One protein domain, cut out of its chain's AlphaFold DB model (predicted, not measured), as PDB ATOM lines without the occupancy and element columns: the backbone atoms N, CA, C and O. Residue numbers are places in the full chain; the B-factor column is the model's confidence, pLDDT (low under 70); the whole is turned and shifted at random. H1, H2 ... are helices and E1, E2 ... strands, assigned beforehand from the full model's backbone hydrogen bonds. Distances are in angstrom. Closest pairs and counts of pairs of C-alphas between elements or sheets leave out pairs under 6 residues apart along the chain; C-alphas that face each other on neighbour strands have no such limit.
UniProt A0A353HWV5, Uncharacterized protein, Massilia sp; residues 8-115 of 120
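AT A GLANCE: This is residues 8 to 115 of the 120 residues of an uncharacterized protein of Massilia sp (UniProt A0A353HWV5). One long helix, H1, packs on one face of a four-stranded, strongly twisted sheet whose other face is bare; the first residues of H1, 8 to 13, stick out. A long link, residues 44 to 61, loops past the E1 edge of the sheet. The printed part has 108 residues, with one named helix followed by four named strands; the sheet order is E1, E2, E3, E4, all antiparallel. The class is mixed, helices and strands. The whole is compact by its radius of gyration of the C-alphas, 14.7 A, but elongated in outline, with spans of 52 by 31 by 20 A.

IN THESE COORDINATES: H1, residues 8 to 43, begins with C-alpha 8 at (-18.515, 20.794, 34.802) and measures 52.7 A. E1 is residues 62 to 67, 14.4 A. E2, residues 74 to 82, measures 19.5 A and bends by 85 degrees at residue 79. E3, residues 85 to 95, measures 31.0 A. E4, residues 101 to 108, measures 22.5 A and ends with C-alpha 108 at (-37.767, 36.569, 34.534).

HOW THE PARTS SIT: H1 is on the sheet, two layers; its closest C-alphas to E2 are those of Ala 25 and Thr 78, 6.3 A. In H1, 30 of 32 O i to N i+4 pairs are within hydrogen-bond range. The strands form a meander, each the antiparallel neighbour of the one before. Within hydrogen-bond range are N 66 and O 75 of the hairpin E1 and E2, 2.8 A; N 76 and O 89 of the hairpin E2 and E3, 2.8 A; and N 92 and O 104 of the hairpin E3 and E4, 2.8 A. The edge strands E1 and E4 are apart.

THE WHOLE: The C-alphas farthest apart, Val 8 and His 43, are 52.7 A from each other. The printed part has no cut. The link from H1 to E1 is long, 18 residues. Mean pLDDT of the printed part is 86.7; residues 8 to 16 are under 70.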
ATOM      1  N   VAL A   8     -17.175  21.360  34.540       53.22
ATOM      2  CA  VAL A   8     -18.515  20.794  34.802       53.22
ATOM      3  C   VAL A   8     -18.967  21.002  36.255       53.22
ATOM      4  O   VAL A   8     -20.159  21.105  36.528       53.22
ATOM      5  N   ALA A   9     -18.026  21.131  37.195       50.56
ATOM      6  CA  ALA A   9     -18.335  21.357  38.609       50.56
ATOM      7  C   ALA A   9     -18.850  22.783  38.903       50.56
ATOM      8  O   ALA A   9     -19.503  23.002  39.921       50.56
ATOM      9  N   ILE A  10     -18.583  23.749  38.016       53.94
ATOM     10  CA  ILE A  10     -18.922  25.165  38.231       53.94
ATOM     11  C   ILE A  10     -20.403  25.434  37.932       53.94
ATOM     12  O   ILE A  10     -21.049  26.148  38.700       53.94
ATOM     13  N   GLN A  11     -20.965  24.839  36.871       55.00
ATOM     14  CA  GLN A  11     -22.373  25.059  36.507       55.00
ATOM     15  C   GLN A  11     -23.340  24.609  37.611       55.00
ATOM     16  O   GLN A  11     -24.241  25.361  37.969       55.00
ATOM     17  N   ALA A  12     -23.130  23.432  38.209       58.94
ATOM     18  CA  ALA A  12     -24.014  22.943  39.269       58.94
ATOM     19  C   ALA A  12     -23.971  23.832  40.527       58.94
ATOM     20  O   ALA A  12     -25.000  24.068  41.153       58.94
ATOM     21  N   TYR A  13     -22.804  24.370  40.898       58.06
ATOM     22  CA  TYR A  13     -22.691  25.213  42.093       58.06
ATOM     23  C   TYR A  13     -23.372  26.580  41.915       58.06
ATOM     24  O   TYR A  13     -24.000  27.082  42.844       58.06
ATOM     25  N   GLN A  14     -23.291  27.152  40.708       61.50
ATOM     26  CA  GLN A  14     -24.000  28.382  40.331       61.50
ATOM     27  C   GLN A  14     -25.523  28.206  40.426       61.50
ATOM     28  O   GLN A  14     -26.217  29.083  40.929       61.50
ATOM     29  N   GLU A  15     -26.051  27.055  40.006       67.62
ATOM     30  CA  GLU A  15     -27.483  26.755  40.121       67.62
ATOM     31  C   GLU A  15     -27.929  26.625  41.588       67.62
ATOM     32  O   GLU A  15     -28.999  27.108  41.960       67.62
ATOM     33  N   TYR A  16     -27.098  26.036  42.454       68.75
ATOM     34  CA  TYR A  16     -27.396  25.923  43.887       68.75
ATOM     35  C   TYR A  16     -27.426  27.278  44.605       68.75
ATOM     36  O   TYR A  16     -28.307  27.511  45.436       68.75
ATOM     37  N   THR A  17     -26.491  28.180  44.297       78.06
ATOM     38  CA  THR A  17     -26.481  29.522  44.899       78.06
ATOM     39  C   THR A  17     -27.651  30.363  44.399       78.06
ATOM     40  O   THR A  17     -28.319  31.004  45.209       78.06
ATOM     41  N   GLN A  18     -27.968  30.298  43.102       83.69
ATOM     42  CA  GLN A  18     -29.153  30.942  42.533       83.69
ATOM     43  C   GLN A  18     -30.440  30.420  43.166       83.69
ATOM     44  O   GLN A  18     -31.309  31.215  43.504       83.69
ATOM     45  N   LYS A  19     -30.536  29.110  43.419       86.38
ATOM     46  CA  LYS A  19     -31.688  28.522  44.108       86.38
ATOM     47  C   LYS A  19     -31.866  29.069  45.519       86.38
ATOM     48  O   LYS A  19     -32.982  29.398  45.905       86.38
ATOM     49  N   ALA A  20     -30.785  29.210  46.287       87.12
ATOM     50  CA  ALA A  20     -30.865  29.803  47.622       87.12
ATOM     51  C   ALA A  20     -31.370  31.256  47.570       87.12
ATOM     52  O   ALA A  20     -32.274  31.620  48.324       87.12
ATOM     53  N   VAL A  21     -30.848  32.053  46.631       88.62
ATOM     54  CA  VAL A  21     -31.306  33.431  46.409       88.62
ATOM     55  C   VAL A  21     -32.778  33.460  45.990       88.62
ATOM     56  O   VAL A  21     -33.556  34.201  46.586       88.62
ATOM     57  N   ALA A  22     -33.189  32.616  45.042       89.88
ATOM     58  CA  ALA A  22     -34.569  32.522  44.577       89.88
ATOM     59  C   ALA A  22     -35.534  32.130  45.706       89.88
ATOM     60  O   ALA A  22     -36.586  32.744  45.839       89.88
ATOM     61  N   MET A  23     -35.165  31.188  46.580       89.81
ATOM     62  CA  MET A  23     -35.972  30.833  47.757       89.81
ATOM     63  C   MET A  23     -36.130  32.008  48.732       89.81
ATOM     64  O   MET A  23     -37.216  32.219  49.269       89.81
ATOM     65  N   SER A  24     -35.072  32.793  48.963       89.56
ATOM     66  CA  SER A  24     -35.163  33.980  49.828       89.56
ATOM     67  C   SER A  24     -36.052  35.069  49.224       89.56
ATOM     68  O   SER A  24     -36.865  35.669  49.929       89.56
ATOM     69  N   ALA A  25     -35.939  35.285  47.911       92.06
ATOM     70  CA  ALA A  25     -36.742  36.249  47.184       92.06
ATOM     71  C   ALA A  25     -38.202  35.804  47.136       92.06
ATOM     72  O   ALA A  25     -39.098  36.625  47.305       92.06
ATOM     73  N   TYR A  26     -38.437  34.498  47.008       92.19
ATOM     74  CA  TYR A  26     -39.764  33.918  47.102       92.19
ATOM     75  C   TYR A  26     -40.384  34.160  48.481       92.19
ATOM     76  O   TYR A  26     -41.505  34.650  48.571       92.19
ATOM     77  N   ALA A  27     -39.640  33.908  49.562       92.25
ATOM     78  CA  ALA A  27     -40.111  34.189  50.917       92.25
ATOM     79  C   ALA A  27     -40.430  35.682  51.128       92.25
ATOM     80  O   ALA A  27     -41.446  36.013  51.741       92.25
ATOM     81  N   ALA A  28     -39.605  36.585  50.590       92.44
ATOM     82  CA  ALA A  28     -39.869  38.022  50.622       92.44
ATOM     83  C   ALA A  28     -41.132  38.398  49.824       92.44
ATOM     84  O   ALA A  28     -41.956  39.171  50.311       92.44
ATOM     85  N   GLY A  29     -41.319  37.814  48.637       92.50
ATOM     86  CA  GLY A  29     -42.509  38.006  47.807       92.50
ATOM     87  C   GLY A  29     -43.789  37.477  48.452       92.50
ATOM     88  O   GLY A  29     -44.809  38.157  48.420       92.50
ATOM     89  N   GLN A  30     -43.728  36.334  49.141       93.12
ATOM     90  CA  GLN A  30     -44.846  35.792  49.924       93.12
ATOM     91  C   GLN A  30     -45.222  36.694  51.107       93.12
ATOM     92  O   GLN A  30     -46.396  36.918  51.390       93.12
ATOM     93  N   GLN A  31     -44.235  37.266  51.799       92.62
ATOM     94  CA  GLN A  31     -44.513  38.242  52.858       92.62
ATOM     95  C   GLN A  31     -45.106  39.543  52.301       92.62
ATOM     96  O   GLN A  31     -45.983  40.137  52.931       92.62
ATOM     97  N   ALA A  32     -44.628  39.999  51.142       93.25
ATOM     98  CA  ALA A  32     -45.131  41.195  50.478       93.25
ATOM     99  C   ALA A  32     -46.577  41.010  49.990       93.25
ATOM    100  O   ALA A  32     -47.427  41.841  50.299       93.25
ATOM    101  N   SER A  33     -46.875  39.909  49.299       92.62
ATOM    102  CA  SER A  33     -48.217  39.583  48.799       92.62
ATOM    103  C   SER A  33     -49.235  39.449  49.927       92.62
ATOM    104  O   SER A  33     -50.288  40.074  49.854       92.62
ATOM    105  N   ALA A  34     -48.892  38.772  51.027       92.81
ATOM    106  CA  ALA A  34     -49.764  38.675  52.201       92.81
ATOM    107  C   ALA A  34     -50.097  40.051  52.811       92.81
ATOM    108  O   ALA A  34     -51.232  40.309  53.213       92.81
ATOM    109  N   LYS A  35     -49.124  40.972  52.861       93.31
ATOM    110  CA  LYS A  35     -49.354  42.353  53.325       93.31
ATOM    111  C   LYS A  35     -50.237  43.145  52.362       93.31
ATOM    112  O   LYS A  35     -51.086  43.915  52.809       93.31
ATOM    113  N   VAL A  36     -50.036  42.970  51.057       92.56
ATOM    114  CA  VAL A  36     -50.867  43.592  50.020       92.56
ATOM    115  C   VAL A  36     -52.301  43.083  50.105       92.56
ATOM    116  O   VAL A  36     -53.224  43.891  50.096       92.56
ATOM    117  N   GLU A  37     -52.488  41.773  50.250       91.38
ATOM    118  CA  GLU A  37     -53.791  41.129  50.404       91.38
ATOM    119  C   GLU A  37     -54.521  41.622  51.656       91.38
ATOM    120  O   GLU A  37     -55.677  42.025  51.568       91.38
ATOM    121  N   HIS A  38     -53.835  41.686  52.801       90.94
ATOM    122  CA  HIS A  38     -54.406  42.239  54.030       90.94
ATOM    123  C   HIS A  38     -54.875  43.684  53.835       90.94
ATOM    124  O   HIS A  38     -55.995  44.043  54.195       90.94
ATOM    125  N   TYR A  39     -54.044  44.520  53.206       92.12
ATOM    126  CA  TYR A  39     -54.405  45.908  52.941       92.12
ATOM    127  C   TYR A  39     -55.593  46.023  51.982       92.12
ATOM    128  O   TYR A  39     -56.471  46.865  52.184       92.12
ATOM    129  N   LEU A  40     -55.621  45.184  50.944       89.44
ATOM    130  CA  LEU A  40     -56.698  45.132  49.966       89.44
ATOM    131  C   LEU A  40     -58.015  44.706  50.627       89.44
ATOM    132  O   LEU A  40     -59.043  45.319  50.353       89.44
ATOM    133  N   ALA A  41     -57.979  43.729  51.534       88.62
ATOM    134  CA  ALA A  41     -59.140  43.287  52.301       88.62
ATOM    135  C   ALA A  41     -59.672  44.380  53.247       88.62
ATOM    136  O   ALA A  41     -60.883  44.537  53.386       88.62
ATOM    137  N   GLU A  42     -58.788  45.163  53.870       91.56
ATOM    138  CA  GLU A  42     -59.180  46.228  54.802       91.56
ATOM    139  C   GLU A  42     -59.662  47.511  54.109       91.56
ATOM    140  O   GLU A  42     -60.601  48.156  54.574       91.56
ATOM    141  N   HIS A  43     -59.009  47.915  53.015       91.25
ATOM    142  CA  HIS A  43     -59.206  49.232  52.398       91.25
ATOM    143  C   HIS A  43     -59.852  49.175  51.010       91.25
ATOM    144  O   HIS A  43     -60.176  50.226  50.453       91.25
ATOM    145  N   GLY A  44     -59.993  47.987  50.416       88.25
ATOM    146  CA  GLY A  44     -60.564  47.799  49.080       88.25
ATOM    147  C   GLY A  44     -59.739  48.416  47.946       88.25
ATOM    148  O   GLY A  44     -60.263  48.628  46.854       88.25
ATOM    149  N   ARG A  45     -58.467  48.756  48.188       90.12
ATOM    150  CA  ARG A  45     -57.572  49.365  47.194       90.12
ATOM    151  C   ARG A  45     -56.157  48.819  47.292       90.12
ATOM    152  O   ARG A  45     -55.707  48.435  48.367       90.12
ATOM    153  N   ILE A  46     -55.448  48.867  46.171       91.06
ATOM    154  CA  ILE A  46     -54.055  48.432  46.078       91.06
ATOM    155  C   ILE A  46     -53.174  49.416  46.874       91.06
ATOM    156  O   ILE A  46     -53.249  50.628  46.633       91.06
ATOM    157  N   PRO A  47     -52.378  48.945  47.855       92.44
ATOM    158  CA  PRO A  47     -51.468  49.799  48.608       92.44
ATOM    159  C   PRO A  47     -50.239  50.188  47.790       92.44
ATOM    160  O   PRO A  47     -49.792  49.463  46.906       92.44
ATOM    161  N   THR A  48     -49.598  51.290  48.175       93.69
ATOM    162  CA  THR A  48     -48.168  51.463  47.885       93.69
ATOM    163  C   THR A  48     -47.331  50.602  48.838       93.69
ATOM    164  O   THR A  48     -47.781  50.270  49.935       93.69
ATOM    165  N   LEU A  49     -46.079  50.294  48.487       91.88
ATOM    166  CA  LEU A  49     -45.176  49.539  49.376       91.88
ATOM    167  C   LEU A  49     -45.074  50.169  50.772       91.88
ATOM    168  O   LEU A  49     -45.172  49.475  51.780       91.88
ATOM    169  N   ALA A  50     -44.976  51.500  50.833       91.81
ATOM    170  CA  ALA A  50     -44.941  52.238  52.091       91.81
ATOM    171  C   ALA A  50     -46.235  52.076  52.909       91.81
ATOM    172  O   ALA A  50     -46.167  51.922  54.125       91.81
ATOM    173  N   GLN A  51     -47.404  52.067  52.258       91.62
ATOM    174  CA  GLN A  51     -48.695  51.857  52.926       91.62
ATOM    175  C   GLN A  51     -48.842  50.438  53.482       91.62
ATOM    176  O   GLN A  51     -49.392  50.268  54.564       91.62
ATOM    177  N   ALA A  52     -48.317  49.439  52.771       90.44
ATOM    178  CA  ALA A  52     -48.286  48.050  53.225       90.44
ATOM    179  C   ALA A  52     -47.137  47.758  54.216       90.44
ATOM    180  O   ALA A  52     -46.990  46.629  54.683       90.44
ATOM    181  N   GLY A  53     -46.285  48.744  54.533       91.38
ATOM    182  CA  GLY A  53     -45.113  48.549  55.390       91.38
ATOM    183  C   GLY A  53     -44.103  47.558  54.798       91.38
ATOM    184  O   GLY A  53     -43.519  46.747  55.525       91.38
ATOM    185  N   ILE A  54     -43.952  47.567  53.474       92.44
ATOM    186  CA  ILE A  54     -42.990  46.762  52.721       92.44
ATOM    187  C   ILE A  54     -41.805  47.673  52.367       92.44
ATOM    188  O   ILE A  54     -42.006  48.711  51.731       92.44
ATOM    189  N   PRO A  55     -40.571  47.337  52.776       90.88
ATOM    190  CA  PRO A  55     -39.400  48.092  52.350       90.88
ATOM    191  C   PRO A  55     -39.154  47.860  50.855       90.88
ATOM    192  O   PRO A  55     -39.069  46.715  50.422       90.88
ATOM    193  N   ALA A  56     -38.996  48.939  50.083       90.69
ATOM    194  CA  ALA A  56     -38.663  48.835  48.659       90.69
ATOM    195  C   ALA A  56     -37.300  48.163  48.443       90.69
ATOM    196  O   ALA A  56     -37.150  47.384  47.522       90.69
ATOM    197  N   ASN A  57     -36.335  48.392  49.340       91.88
ATOM    198  CA  ASN A  57     -34.997  47.802  49.271       91.88
ATOM    199  C   ASN A  57     -34.699  47.030  50.567       91.88
ATOM    200  O   ASN A  57     -34.075  47.582  51.476       91.88
ATOM    201  N   PRO A  58     -35.179  45.780  50.706       85.50
ATOM    202  CA  PRO A  58     -34.944  44.969  51.905       85.50
ATOM    203  C   PRO A  58     -33.469  44.562  52.074       85.50
ATOM    204  O   PRO A  58     -33.029  44.314  53.196       85.50
ATOM    205  N   GLY A  59     -32.696  44.530  50.982       85.75
ATOM    206  CA  GLY A  59     -31.275  44.200  50.982       85.75
ATOM    207  C   GLY A  59     -30.977  42.696  51.019       85.75
ATOM    208  O   GLY A  59     -31.856  41.834  50.995       85.75
ATOM    209  N   GLY A  60     -29.683  42.372  51.059       86.75
ATOM    210  CA  GLY A  60     -29.202  40.992  51.029       86.75
ATOM    211  C   GLY A  60     -29.389  40.348  49.653       86.75
ATOM    212  O   GLY A  60     -28.734  40.735  48.689       86.75
ATOM    213  N   GLN A  61     -30.254  39.340  49.587       88.31
ATOM    214  CA  GLN A  61     -30.528  38.542  48.385       88.31
ATOM    215  C   GLN A  61     -31.664  39.118  47.518       88.31
ATOM    216  O   GLN A  61     -31.857  38.694  46.378       88.31
ATOM    217  N   VAL A  62     -32.374  40.123  48.036       92.19
ATOM    218  CA  VAL A  62     -33.394  40.895  47.322       92.19
ATOM    219  C   VAL A  62     -32.892  42.326  47.189       92.19
ATOM    220  O   VAL A  62     -32.618  42.996  48.186       92.19
ATOM    221  N   ARG A  63     -32.734  42.782  45.948       91.56
ATOM    222  CA  ARG A  63     -32.284  44.141  45.644       91.56
ATOM    223  C   ARG A  63     -33.419  45.123  45.853       91.56
ATOM    224  O   ARG A  63     -33.253  46.071  46.610       91.56
ATOM    225  N   GLU A  64     -34.555  44.840  45.230       93.56
ATOM    226  CA  GLU A  64     -35.679  45.761  45.166       93.56
ATOM    227  C   GLU A  64     -37.004  44.998  45.093       93.56
ATOM    228  O   GLU A  64     -37.069  43.876  44.588       93.56
ATOM    229  N   ILE A  65     -38.057  45.604  45.625       94.06
ATOM    230  CA  ILE A  65     -39.438  45.164  45.496       94.06
ATOM    231  C   ILE A  65     -40.216  46.331  44.910       94.06
ATOM    232  O   ILE A  65     -40.148  47.443  45.427       94.06
ATOM    233  N   GLU A  66     -40.992  46.056  43.874       94.75
ATOM    234  CA  GLU A  66     -41.897  46.996  43.227       94.75
ATOM    235  C   GLU A  66     -43.320  46.439  43.250       94.75
ATOM    236  O   GLU A  66     -43.524  45.223  43.262       94.75
ATOM    237  N   ILE A  67     -44.316  47.326  43.243       94.62
ATOM    238  CA  ILE A  67     -45.726  46.953  43.105       94.62
ATOM    239  C   ILE A  67     -46.379  47.783  42.005       94.62
ATOM    240  O   ILE A  67     -46.244  49.009  41.985       94.62
ATOM    241  N   ASP A  68     -47.118  47.127  41.112       93.69
ATOM    242  CA  ASP A  68     -47.956  47.810  40.135       93.69
ATOM    243  C   ASP A  68     -49.251  48.300  40.816       93.69
ATOM    244  O   ASP A  68     -50.053  47.485  41.284       93.69
ATOM    245  N   PRO A  69     -49.509  49.620  40.862       88.69
ATOM    246  CA  PRO A  69     -50.692  50.173  41.518       88.69
ATOM    247  C   PRO A  69     -52.011  49.865  40.792       88.69
ATOM    248  O   PRO A  69     -53.073  50.146  41.343       88.69
ATOM    249  N   LYS A  70     -51.975  49.341  39.561       88.50
ATOM    250  CA  LYS A  70     -53.167  49.004  38.770       88.50
ATOM    251  C   LYS A  70     -53.632  47.576  39.011       88.50
ATOM    252  O   LYS A  70     -54.828  47.350  39.142       88.50
ATOM    253  N   ASN A  71     -52.684  46.643  39.068       89.00
ATOM    254  CA  ASN A  71     -52.970  45.207  39.063       89.00
ATOM    255  C   ASN A  71     -52.438  44.476  40.305       89.00
ATOM    256  O   ASN A  71     -52.574  43.264  40.386       89.00
ATOM    257  N   ALA A  72     -51.811  45.184  41.251       91.25
ATOM    258  CA  ALA A  72     -51.193  44.626  42.458       91.25
ATOM    259  C   ALA A  72     -50.101  43.577  42.185       91.25
ATOM    260  O   ALA A  72     -49.726  42.823  43.081       91.25
ATOM    261  N   VAL A  73     -49.557  43.562  40.964       94.56
ATOM    262  CA  VAL A  73     -48.434  42.704  40.587       94.56
ATOM    263  C   VAL A  73     -47.200  43.151  41.357       94.56
ATOM    264  O   VAL A  73     -46.809  44.316  41.290       94.56
ATOM    265  N   LEU A  74     -46.588  42.221  42.078       94.75
ATOM    266  CA  LEU A  74     -45.367  42.443  42.836       94.75
ATOM    267  C   LEU A  74     -44.172  41.931  42.032       94.75
ATOM    268  O   LEU A  74     -44.158  40.786  41.586       94.75
ATOM    269  N   ARG A  75     -43.147  42.764  41.867       94.88
ATOM    270  CA  ARG A  75     -41.884  42.395  41.219       94.88
ATOM    271  C   ARG A  75     -40.776  42.424  42.257       94.88
ATOM    272  O   ARG A  75     -40.552  43.445  42.894       94.88
ATOM    273  N   VAL A  76     -40.096  41.303  42.444       94.69
ATOM    274  CA  VAL A  76     -39.015  41.132  43.417       94.69
ATOM    275  C   VAL A  76     -37.718  40.942  42.646       94.69
ATOM    276  O   VAL A  76     -37.433  39.860  42.132       94.69
ATOM    277  N   LEU A  77     -36.929  42.005  42.549       94.19
ATOM    278  CA  LEU A  77     -35.617  41.982  41.919       94.19
ATOM    279  C   LEU A  77     -34.636  41.296  42.868       94.19
ATOM    280  O   LEU A  77     -34.412  41.727  44.002       94.19
ATOM    281  N   THR A  78     -34.027  40.217  42.401       92.44
ATOM    282  CA  THR A  78     -33.094  39.407  43.184       92.44
ATOM    283  C   THR A  78     -31.653  39.875  42.999       92.44
ATOM    284  O   THR A  78     -31.333  40.674  42.119       92.44
ATOM    285  N   SER A  79     -30.738  39.359  43.820       89.19
ATOM    286  CA  SER A  79     -29.302  39.567  43.626       89.19
ATOM    287  C   SER A  79     -28.688  38.679  42.538       89.19
ATOM    288  O   SER A  79     -27.468  38.706  42.383       89.19
ATOM    289  N   ILE A  80     -29.488  37.873  41.830       87.38
ATOM    290  CA  ILE A  80     -29.027  37.004  40.742       87.38
ATOM    291  C   ILE A  80     -28.738  37.874  39.524       87.38
ATOM    292  O   ILE A  80     -29.643  38.522  39.006       87.38
ATOM    293  N   ASP A  81     -27.498  37.865  39.049       85.00
ATOM    294  CA  ASP A  81     -27.147  38.506  37.786       85.00
ATOM    295  C   ASP A  81     -27.426  37.549  36.615       85.00
ATOM    296  O   ASP A  81     -27.063  36.371  36.625       85.00
ATOM    297  N   THR A  82     -28.093  38.077  35.598       82.00
ATOM    298  CA  THR A  82     -28.555  37.390  34.389       82.00
ATOM    299  C   THR A  82     -28.040  38.147  33.165       82.00
ATOM    300  O   THR A  82     -27.457  39.227  33.283       82.00
ATOM    301  N   LYS A  83     -28.241  37.605  31.958       76.50
ATOM    302  CA  LYS A  83     -27.827  38.303  30.730       76.50
ATOM    303  C   LYS A  83     -28.635  39.578  30.479       76.50
ATOM    304  O   LYS A  83     -28.098  40.509  29.886       76.50
ATOM    305  N   GLU A  84     -29.891  39.613  30.922       75.06
ATOM    306  CA  GLU A  84     -30.782  40.765  30.759       75.06
ATOM    307  C   GLU A  84     -30.726  41.763  31.931       75.06
ATOM    308  O   GLU A  84     -31.324  42.833  31.845       75.06
ATOM    309  N   GLY A  85     -29.996  41.464  33.013       84.69
ATOM    310  CA  GLY A  85     -29.923  42.315  34.205       84.69
ATOM    311  C   GLY A  85     -30.054  41.509  35.492       84.69
ATOM    312  O   GLY A  85     -29.405  40.479  35.642       84.69
ATOM    313  N   ALA A  86     -30.885  41.956  36.431       86.19
ATOM    314  CA  ALA A  86     -31.192  41.188  37.636       86.19
ATOM    315  C   ALA A  86     -32.309  40.172  37.360       86.19
ATOM    316  O   ALA A  86     -33.278  40.495  36.680       86.19
ATOM    317  N   GLY A  87     -32.195  38.967  37.912       89.94
ATOM    318  CA  GLY A  87     -33.286  37.999  37.905       89.94
ATOM    319  C   GLY A  87     -34.447  38.518  38.746       89.94
ATOM    320  O   GLY A  87     -34.222  39.021  39.850       89.94
ATOM    321  N   VAL A  88     -35.673  38.397  38.248       93.19
ATOM    322  CA  VAL A  88     -36.873  38.943  38.895       93.19
ATOM    323  C   VAL A  88     -37.847  37.814  39.185       93.19
ATOM    324  O   VAL A  88     -38.067  36.964  38.330       93.19
ATOM    325  N   LEU A  89     -38.441  37.807  40.377       93.44
ATOM    326  CA  LEU A  89     -39.640  37.018  40.656       93.44
ATOM    327  C   LEU A  89     -40.867  37.916  40.541       93.44
ATOM    328  O   LEU A  89     -40.899  38.997  41.127       93.44
ATOM    329  N   VAL A  90     -41.868  37.468  39.799       94.56
ATOM    330  CA  VAL A  90     -43.113  38.193  39.567       94.56
ATOM    331  C   VAL A  90     -44.241  37.444  40.256       94.56
ATOM    332  O   VAL A  90     -44.440  36.256  40.027       94.56
ATOM    333  N   PHE A  91     -44.967  38.147  41.112       94.69
ATOM    334  CA  PHE A  91     -46.117  37.641  41.842       94.69
ATOM    335  C   PHE A  91     -47.357  38.354  41.326       94.69
ATOM    336  O   PHE A  91     -47.529  39.557  41.534       94.69
ATOM    337  N   GLU A  92     -48.215  37.609  40.649       93.19
ATOM    338  CA  GLU A  92     -49.445  38.120  40.064       93.19
ATOM    339  C   GLU A  92     -50.638  37.657  40.905       93.19
ATOM    340  O   GLU A  92     -50.791  36.455  41.142       93.19
ATOM    341  N   PRO A  93     -51.481  38.581  41.388       92.19
ATOM    342  CA  PRO A  93     -52.700  38.214  42.080       92.19
ATOM    343  C   PRO A  93     -53.777  37.810  41.071       92.19
ATOM    344  O   PRO A  93     -53.972  38.433  40.028       92.19
ATOM    345  N   SER A  94     -54.533  36.790  41.434       88.75
ATOM    346  CA  SER A  94     -55.700  36.281  40.729       88.75
ATOM    347  C   SER A  94     -56.803  36.000  41.747       88.75
ATOM    348  O   SER A  94     -56.537  35.869  42.940       88.75
ATOM    349  N   LEU A  95     -58.053  35.950  41.299       85.31
ATOM    350  CA  LEU A  95     -59.153  35.469  42.130       85.31
ATOM    351  C   LEU A  95     -59.411  34.017  41.748       85.31
ATOM    352  O   LEU A  95     -59.575  33.730  40.562       85.31
ATOM    353  N   ASP A  96     -59.426  33.120  42.729       82.56
ATOM    354  CA  ASP A  96     -59.866  31.749  42.484       82.56
ATOM    355  C   ASP A  96     -61.402  31.665  42.365       82.56
ATOM    356  O   ASP A  96     -62.124  32.659  42.511       82.56
ATOM    357  N   GLU A  97     -61.907  30.465  42.081       80.00
ATOM    358  CA  GLU A  97     -63.341  30.199  41.910       80.00
ATOM    359  C   GLU A  97     -64.175  30.454  43.182       80.00
ATOM    360  O   GLU A  97     -65.361  30.772  43.082       80.00
ATOM    361  N   ASP A  98     -63.557  30.387  44.365       79.19
ATOM    362  CA  ASP A  98     -64.152  30.703  45.667       79.19
ATOM    363  C   ASP A  98     -64.081  32.209  45.999       79.19
ATOM    364  O   ASP A  98     -64.525  32.638  47.070       79.19
ATOM    365  N   GLY A  99     -63.523  33.030  45.103       77.00
ATOM    366  CA  GLY A  99     -63.351  34.470  45.295       77.00
ATOM    367  C   GLY A  99     -62.226  34.831  46.265       77.00
ATOM    368  O   GLY A  99     -62.202  35.953  46.779       77.00
ATOM    369  N   LYS A 100     -61.300  33.902  46.537       81.75
ATOM    370  CA  LYS A 100     -60.101  34.167  47.344       81.75
ATOM    371  C   LYS A 100     -58.976  34.700  46.471       81.75
ATOM    372  O   LYS A 100     -58.849  34.320  45.309       81.75
ATOM    373  N   VAL A 101     -58.135  35.562  47.042       86.12
ATOM    374  CA  VAL A 101     -56.931  36.031  46.354       86.12
ATOM    375  C   VAL A 101     -55.919  34.885  46.321       86.12
ATOM    376  O   VAL A 101     -55.491  34.383  47.355       86.12
ATOM    377  N   SER A 102     -55.555  34.461  45.117       88.38
ATOM    378  CA  SER A 102     -54.521  33.471  44.843       88.38
ATOM    379  C   SER A 102     -53.368  34.143  44.112       88.38
ATOM    380  O   SER A 102     -53.583  34.925  43.189       88.38
ATOM    381  N   TRP A 103     -52.137  33.843  44.510       90.44
ATOM    382  CA  TRP A 103     -50.943  34.455  43.935       90.44
ATOM    383  C   TRP A 103     -50.203  33.447  43.066       90.44
ATOM    384  O   TRP A 103     -49.705  32.438  43.566       90.44
ATOM    385  N   SER A 104     -50.099  33.730  41.769       91.19
ATOM    386  CA  SER A 104     -49.222  32.988  40.868       91.19
ATOM    387  C   SER A 104     -47.829  33.600  40.883       91.19
ATOM    388  O   SER A 104     -47.676  34.817  40.792       91.19
ATOM    389  N   CYS A 105     -46.809  32.752  40.987       92.75
ATOM    390  CA  CYS A 105     -45.416  33.168  40.931       92.75
ATOM    391  C   CYS A 105     -44.804  32.765  39.589       92.75
ATOM    392  O   CYS A 105     -44.981  31.641  39.129       92.75
ATOM    393  N   SER A 106     -44.051  33.670  38.980       92.19
ATOM    394  CA  SER A 106     -43.215  33.402  37.814       92.19
ATOM    395  C   SER A 106     -41.854  34.074  37.978       92.19
ATOM    396  O   SER A 106     -41.621  34.817  38.936       92.19
ATOM    397  N   ALA A 107     -40.920  33.796  37.071       90.94
ATOM    398  CA  ALA A 107     -39.607  34.422  37.096       90.94
ATOM    399  C   ALA A 107     -39.152  34.891  35.717       90.94
ATOM    400  O   ALA A 107     -39.386  34.236  34.703       90.94
ATOM    401  N   GLU A 108     -38.410  35.993  35.708       90.12
ATOM    402  CA  GLU A 108     -37.767  36.569  34.534       90.12
ATOM    403  C   GLU A 108     -36.242  36.497  34.717       90.12
ATOM    404  O   GLU A 108     -35.703  36.897  35.752       90.12
ATOM    405  N   GLY A 109     -35.529  35.941  33.734       84.12
ATOM    406  CA  GLY A 109     -34.062  35.838  33.743       84.12
ATOM    407  C   GLY A 109     -33.471  34.759  34.668       84.12
ATOM    408  O   GLY A 109     -32.276  34.478  34.592       84.12
ATOM    409  N   ILE A 110     -34.278  34.109  35.515       84.56
ATOM    410  CA  ILE A 110     -33.843  33.016  36.403       84.56
ATOM    411  C   ILE A 110     -34.160  31.669  35.744       84.56
ATOM    412  O   ILE A 110     -35.262  31.447  35.246       84.56
ATOM    413  N   ALA A 111     -33.205  30.736  35.751       81.75
ATOM    414  CA  ALA A 111     -33.440  29.395  35.219       81.75
ATOM    415  C   ALA A 111     -34.523  28.663  36.030       81.75
ATOM    416  O   ALA A 111     -34.405  28.560  37.249       81.75
ATOM    417  N   ALA A 112     -35.511  28.053  35.362       81.50
ATOM    418  CA  ALA A 112     -36.614  27.334  36.019       81.50
ATOM    419  C   ALA A 112     -36.144  26.282  37.044       81.50
ATOM    420  O   ALA A 112     -36.754  26.089  38.087       81.50
ATOM    421  N   ARG A 113     -34.992  25.645  36.804       80.38
ATOM    422  CA  ARG A 113     -34.395  24.655  37.721       80.38
ATOM    423  C   ARG A 113     -33.926  25.243  39.056       80.38
ATOM    424  O   ARG A 113     -33.831  24.514  40.042       80.38
ATOM    425  N   ALA A 114     -33.609  26.535  39.076       82.62
ATOM    426  CA  ALA A 114     -33.247  27.271  40.280       82.62
ATOM    427  C   ALA A 114     -34.483  27.814  41.020       82.62
ATOM    428  O   ALA A 114     -34.346  28.290  42.144       82.62
ATOM    429  N   LEU A 115     -35.681  27.727  40.433       85.62
ATOM    430  CA  LEU A 115     -36.909  28.225  41.045       85.62
ATOM    431  C   LEU A 115     -37.543  27.200  42.000       85.62
ATOM    432  O   LEU A 115     -37.393  25.987  41.796       85.62
TER     433      LEU A 115